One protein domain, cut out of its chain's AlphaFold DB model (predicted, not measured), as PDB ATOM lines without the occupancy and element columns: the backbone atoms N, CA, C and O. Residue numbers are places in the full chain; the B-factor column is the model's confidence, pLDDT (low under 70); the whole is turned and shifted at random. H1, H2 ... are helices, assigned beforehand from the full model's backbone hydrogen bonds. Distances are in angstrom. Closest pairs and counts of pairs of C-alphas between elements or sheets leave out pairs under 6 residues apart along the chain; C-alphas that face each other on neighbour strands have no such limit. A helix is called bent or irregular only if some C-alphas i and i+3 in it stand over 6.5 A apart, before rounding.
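What this domain is: This is residues 65 to 110 of the 111 residues of an uncharacterized protein of Fusarium oxysporum (UniProt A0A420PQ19). One long helix, H1, makes the length of a thin rod; it kinks near residue 93, and after its last residue the chain folds back into a very short helix, H2, beside the kinked end. Residues 65 to 84 of H1 stick out free. The printed part has 46 residues with two named helices, H1 then H2, and no named strand, and its class is all helix. It is extended, with a radius of gyration of the C-alphas of 16.7 A and spans of 52 by 16 by 11 A.

How they stand to each other: Start with H1, residues 65 to 99: it has a kink of 58 degrees near residue 93 and is irregular, but only just, as C-alphas 90 and 93 are 6.7 A apart. H2, residues 103 to 107, touches H1 at residues 92 to 96 alone; the closest C-alphas are those of Met 96 and Leu 103, 6.8 A apart. In H2 every O i to N i+4 pair is within hydrogen-bond range, in H1 25 of 31.

Where its parts are: Find C-alpha 65 at (-33.087, -22.275, 8.786); from there H1 runs 48.9 A to C-alpha 99. H2 ends at C-alpha 107, (-42.394, -14.120, -33.889), 6.0 A from C-alpha 103.

The domain as a whole: The C-alphas farthest apart, of Phe 65 and Glu 100, are 51.8 A apart. The link from H1 to H2 is tight. The printed part has no cut, and no printed residue is under 70 in pLDDT.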
ATOM      1  N   PHE A  65     -31.748 -22.574   9.284       94.94
ATOM      2  CA  PHE A  65     -33.087 -22.275   8.786       94.94
ATOM      3  C   PHE A  65     -33.106 -21.058   7.853       94.94
ATOM      4  O   PHE A  65     -33.670 -21.127   6.763       94.94
ATOM      5  N   TRP A  66     -32.463 -19.957   8.258       93.50
ATOM      6  CA  TRP A  66     -32.437 -18.729   7.466       93.50
ATOM      7  C   TRP A  66     -31.688 -18.957   6.146       93.50
ATOM      8  O   TRP A  66     -32.201 -18.636   5.073       93.50
ATOM      9  N   LYS A  67     -30.524 -19.619   6.205       93.88
ATOM     10  CA  LYS A  67     -29.747 -20.012   5.016       93.88
ATOM     11  C   LYS A  67     -30.589 -20.820   4.031       93.88
ATOM     12  O   LYS A  67     -30.638 -20.491   2.847       93.88
ATOM     13  N   THR A  68     -31.281 -21.854   4.511       94.88
ATOM     14  CA  THR A  68     -32.138 -22.689   3.662       94.88
ATOM     15  C   THR A  68     -33.274 -21.882   3.046       94.88
ATOM     16  O   THR A  68     -33.531 -22.026   1.853       94.88
ATOM     17  N   LEU A  69     -33.923 -21.007   3.817       96.62
ATOM     18  CA  LEU A  69     -35.017 -20.177   3.323       96.62
ATOM     19  C   LEU A  69     -34.577 -19.296   2.150       96.62
ATOM     20  O   LEU A  69     -35.272 -19.252   1.135       96.62
ATOM     21  N   VAL A  70     -33.409 -18.652   2.237       95.19
ATOM     22  CA  VAL A  70     -32.930 -17.822   1.123       95.19
ATOM     23  C   VAL A  70     -32.461 -18.621  -0.079       95.19
ATOM     24  O   VAL A  70     -32.757 -18.219  -1.204       95.19
ATOM     25  N   ILE A  71     -31.829 -19.779   0.117       95.44
ATOM     26  CA  ILE A  71     -31.484 -20.672  -1.000       95.44
ATOM     27  C   ILE A  71     -32.753 -21.128  -1.736       95.44
ATOM     28  O   ILE A  71     -32.807 -21.087  -2.965       95.44
ATOM     29  N   VAL A  72     -33.800 -21.514  -1.000       97.12
ATOM     30  CA  VAL A  72     -35.082 -21.928  -1.589       97.12
ATOM     31  C   VAL A  72     -35.755 -20.763  -2.312       97.12
ATOM     32  O   VAL A  72     -36.196 -20.931  -3.447       97.12
ATOM     33  N   ASN A  73     -35.789 -19.575  -1.703       97.50
ATOM     34  CA  ASN A  73     -36.331 -18.372  -2.333       97.50
ATOM     35  C   ASN A  73     -35.614 -18.050  -3.655       97.50
ATOM     36  O   ASN A  73     -36.264 -17.797  -4.668       97.50
ATOM     37  N   GLN A  74     -34.280 -18.128  -3.665       96.50
ATOM     38  CA  GLN A  74     -33.488 -17.941  -4.878       96.50
ATOM     39  C   GLN A  74     -33.821 -18.999  -5.938       96.50
ATOM     40  O   GLN A  74     -33.967 -18.667  -7.113       96.50
ATOM     41  N   GLY A  75     -33.989 -20.261  -5.538       96.75
ATOM     42  CA  GLY A  75     -34.401 -21.336  -6.444       96.75
ATOM     43  C   GLY A  75     -35.764 -21.072  -7.091       96.75
ATOM     44  O   GLY A  75     -35.907 -21.200  -8.306       96.75
ATOM     45  N   ILE A  76     -36.749 -20.633  -6.303       97.31
ATOM     46  CA  ILE A  76     -38.080 -20.268  -6.806       97.31
ATOM     47  C   ILE A  76     -37.984 -19.103  -7.791       97.31
ATOM     48  O   ILE A  76     -38.602 -19.159  -8.852       97.31
ATOM     49  N   PHE A  77     -37.188 -18.077  -7.482       97.25
ATOM     50  CA  PHE A  77     -36.987 -16.939  -8.376       97.25
ATOM     51  C   PHE A  77     -36.395 -17.362  -9.729       97.25
ATOM     52  O   PHE A  77     -36.881 -16.934 -10.775       97.25
ATOM     53  N   VAL A  78     -35.392 -18.246  -9.725       96.88
ATOM     54  CA  VAL A  78     -34.786 -18.780 -10.956       96.88
ATOM     55  C   VAL A  78     -35.792 -19.600 -11.766       96.88
ATOM     56  O   VAL A  78     -35.865 -19.462 -12.981       96.88
ATOM     57  N   ILE A  79     -36.608 -20.431 -11.116       95.19
ATOM     58  CA  ILE A  79     -37.654 -21.187 -11.818       95.19
ATOM     59  C   ILE A  79     -38.686 -20.226 -12.426       95.19
ATOM     60  O   ILE A  79     -39.035 -20.346 -13.601       95.19
ATOM     61  N   ALA A  80     -39.142 -19.240 -11.651       95.38
ATOM     62  CA  ALA A  80     -40.128 -18.257 -12.085       95.38
ATOM     63  C   ALA A  80     -39.630 -17.384 -13.246       95.38
ATOM     64  O   ALA A  80     -40.431 -17.005 -14.095       95.38
ATOM     65  N   SER A  81     -38.329 -17.093 -13.323       94.69
ATOM     66  CA  SER A  81     -37.766 -16.296 -14.418       94.69
ATOM     67  C   SER A  81     -37.685 -17.060 -15.745       94.69
ATOM     68  O   SER A  81     -37.762 -16.448 -16.809       94.69
ATOM     69  N   VAL A  82     -37.593 -18.393 -15.706       93.69
ATOM     70  CA  VAL A  82     -37.471 -19.240 -16.906       93.69
ATOM     71  C   VAL A  82     -38.836 -19.637 -17.482       93.69
ATOM     72  O   VAL A  82     -38.973 -19.776 -18.699       93.69
ATOM     73  N   ILE A  83     -39.867 -19.781 -16.640       93.38
ATOM     74  CA  ILE A  83     -41.221 -20.176 -17.070       93.38
ATOM     75  C   ILE A  83     -41.778 -19.289 -18.204       93.38
ATOM     76  O   ILE A  83     -42.245 -19.856 -19.195       93.38
ATOM     77  N   PRO A  84     -41.717 -17.942 -18.139       89.12
ATOM     78  CA  PRO A  84     -42.221 -17.085 -19.208       89.12
ATOM     79  C   PRO A  84     -41.552 -17.384 -20.548       89.12
ATOM     80  O   PRO A  84     -42.252 -17.613 -21.531       89.12
ATOM     81  N   ALA A  85     -40.222 -17.490 -20.572       89.00
ATOM     82  CA  ALA A  85     -39.469 -17.781 -21.789       89.00
ATOM     83  C   ALA A  85     -39.850 -19.144 -22.395       89.00
ATOM     84  O   ALA A  85     -40.041 -19.251 -23.605       89.00
ATOM     85  N   LEU A  86     -40.031 -20.173 -21.561       90.38
ATOM     86  CA  LEU A  86     -40.451 -21.503 -22.016       90.38
ATOM     87  C   LEU A  86     -41.918 -21.550 -22.473       90.38
ATOM     88  O   LEU A  86     -42.264 -22.344 -23.348       90.38
ATOM     89  N   SER A  87     -42.782 -20.704 -21.908       91.38
ATOM     90  CA  SER A  87     -44.216 -20.675 -22.228       91.38
ATOM     91  C   SER A  87     -44.536 -20.050 -23.590       91.38
ATOM     92  O   SER A  87     -45.584 -20.332 -24.167       91.38
ATOM     93  N   ILE A  88     -43.631 -19.243 -24.150       88.56
ATOM     94  CA  ILE A  88     -43.868 -18.520 -25.406       88.56
ATOM     95  C   ILE A  88     -44.046 -19.473 -26.600       88.56
ATOM     96  O   ILE A  88     -44.938 -19.270 -27.429       88.56
ATOM     97  N   ALA A  89     -43.243 -20.537 -26.682       88.12
ATOM     98  CA  ALA A  89     -43.308 -21.497 -27.784       88.12
ATOM     99  C   ALA A  89     -44.692 -22.180 -27.915       88.12
ATOM    100  O   ALA A  89     -45.281 -22.103 -28.995       88.12
ATOM    101  N   PRO A  90     -45.271 -22.791 -26.860       91.00
ATOM    102  CA  PRO A  90     -46.601 -23.398 -26.951       91.00
ATOM    103  C   PRO A  90     -47.750 -22.385 -27.067       91.00
ATOM    104  O   PRO A  90     -48.804 -22.736 -27.593       91.00
ATOM    105  N   LEU A  91     -47.579 -21.139 -26.611       90.81
ATOM    106  CA  LEU A  91     -48.614 -20.100 -26.722       90.81
ATOM    107  C   LEU A  91     -48.693 -19.465 -28.119       90.81
ATOM    108  O   LEU A  91     -49.751 -18.980 -28.516       90.81
ATOM    109  N   THR A  92     -47.608 -19.519 -28.892       89.56
ATOM    110  CA  THR A  92     -47.536 -18.981 -30.262       89.56
ATOM    111  C   THR A  92     -48.716 -19.403 -31.164       89.56
ATOM    112  O   THR A  92     -49.357 -18.514 -31.726       89.56
ATOM    113  N   PRO A  93     -49.091 -20.696 -31.299       89.75
ATOM    114  CA  PRO A  93     -50.242 -21.086 -32.125       89.75
ATOM    115  C   PRO A  93     -51.583 -20.538 -31.614       89.75
ATOM    116  O   PRO A  93     -52.453 -20.213 -32.420       89.75
ATOM    117  N   VAL A  94     -51.751 -20.392 -30.295       91.56
ATOM    118  CA  VAL A  94     -52.967 -19.814 -29.697       91.56
ATOM    119  C   VAL A  94     -53.079 -18.333 -30.056       91.56
ATOM    120  O   VAL A  94     -54.144 -17.863 -30.446       91.56
ATOM    121  N   PHE A  95     -51.965 -17.601 -30.003       89.50
ATOM    122  CA  PHE A  95     -51.913 -16.194 -30.394       89.50
ATOM    123  C   PHE A  95     -52.175 -15.985 -31.891       89.50
ATOM    124  O   PHE A  95     -52.882 -15.049 -32.265       89.50
ATOM    125  N   MET A  96     -51.679 -16.881 -32.748       91.44
ATOM    126  CA  MET A  96     -51.978 -16.850 -34.185       91.44
ATOM    127  C   MET A  96     -53.477 -17.013 -34.463       91.44
ATOM    128  O   MET A  96     -54.015 -16.301 -35.308       91.44
ATOM    129  N   GLN A  97     -54.154 -17.914 -33.742       92.31
ATOM    130  CA  GLN A  97     -55.596 -18.143 -33.890       92.31
ATOM    131  C   GLN A  97     -56.430 -16.984 -33.340       92.31
ATOM    132  O   GLN A  97     -57.378 -16.559 -33.988       92.31
ATOM    133  N   GLN A  98     -56.070 -16.455 -32.169       93.19
ATOM    134  CA  GLN A  98     -56.845 -15.409 -31.499       93.19
ATOM    135  C   GLN A  98     -56.812 -14.066 -32.241       93.19
ATOM    136  O   GLN A  98     -57.792 -13.325 -32.208       93.19
ATOM    137  N   TRP A  99     -55.685 -13.733 -32.878       90.19
ATOM    138  CA  TRP A  99     -55.486 -12.444 -33.554       90.19
ATOM    139  C   TRP A  99     -55.389 -12.541 -35.079       90.19
ATOM    140  O   TRP A  99     -55.102 -11.533 -35.726       90.19
ATOM    141  N   GLU A 100     -55.622 -13.728 -35.646       92.19
ATOM    142  CA  GLU A 100     -55.562 -13.996 -37.090       92.19
ATOM    143  C   GLU A 100     -54.252 -13.490 -37.730       92.19
ATOM    144  O   GLU A 100     -54.234 -12.898 -38.813       92.19
ATOM    145  N   LYS A 101     -53.130 -13.675 -37.023       89.62
ATOM    146  CA  LYS A 101     -51.805 -13.190 -37.440       89.62
ATOM    147  C   LYS A 101     -50.930 -14.296 -38.007       89.62
ATOM    148  O   LYS A 101     -51.022 -15.461 -37.617       89.62
ATOM    149  N   SER A 102     -50.046 -13.906 -38.926       88.31
ATOM    150  CA  SER A 102     -49.038 -14.804 -39.482       88.31
ATOM    151  C   SER A 102     -47.994 -15.174 -38.422       88.31
ATOM    152  O   SER A 102     -47.773 -14.436 -37.459       88.31
ATOM    153  N   LEU A 103     -47.309 -16.305 -38.612       87.12
ATOM    154  CA  LEU A 103     -46.222 -16.729 -37.722       87.12
ATOM    155  C   LEU A 103     -45.136 -15.648 -37.595       87.12
ATOM    156  O   LEU A 103     -44.585 -15.456 -36.517       87.12
ATOM    157  N   THR A 104     -44.851 -14.931 -38.684       88.38
ATOM    158  CA  THR A 104     -43.848 -13.862 -38.717       88.38
ATOM    159  C   THR A 104     -44.235 -12.695 -37.812       88.38
ATOM    160  O   THR A 104     -43.390 -12.225 -37.058       88.38
ATOM    161  N   ASP A 105     -45.503 -12.277 -37.820       86.62
ATOM    162  CA  ASP A 105     -45.977 -11.178 -36.967       86.62
ATOM    163  C   ASP A 105     -45.898 -11.538 -35.476       86.62
ATOM    164  O   ASP A 105     -45.513 -10.709 -34.655       86.62
ATOM    165  N   VAL A 106     -46.223 -12.787 -35.118       86.06
ATOM    166  CA  VAL A 106     -46.144 -13.259 -33.726       86.06
ATOM    167  C   VAL A 106     -44.690 -13.464 -33.290       86.06
ATOM    168  O   VAL A 106     -44.332 -13.133 -32.163       86.06
ATOM    169  N   ALA A 107     -43.816 -13.941 -34.181       83.75
ATOM    170  CA  ALA A 107     -42.394 -14.120 -33.889       83.75
ATOM    171  C   ALA A 107     -41.663 -12.790 -33.632       83.75
ATOM    172  O   ALA A 107     -40.706 -12.760 -32.857       83.75
ATOM    173  N   LEU A 108     -42.122 -11.691 -34.240       86.88
ATOM    174  CA  LEU A 108     -41.594 -10.349 -33.983       86.88
ATOM    175  C   LEU A 108     -41.946  -9.810 -32.588       86.88
ATOM    176  O   LEU A 108     -41.253  -8.922 -32.113       86.88
ATOM    177  N   LEU A 109     -42.977 -10.336 -31.916       80.06
ATOM    178  CA  LEU A 109     -43.319  -9.941 -30.539       80.06
ATOM    179  C   LEU A 109     -42.386 -10.555 -29.486       80.06
ATOM    180  O   LEU A 109     -42.348 -10.097 -28.349       80.06
ATOM    181  N   VAL A 110     -41.684 -11.626 -29.850       72.31
ATOM    182  CA  VAL A 110     -40.854 -12.430 -28.942       72.31
ATOM    183  C   VAL A 110     -39.378 -12.021 -28.994       72.31
ATOM    184  O   VAL A 110     -38.620 -12.350 -28.082       72.31
TER     185      VAL A 110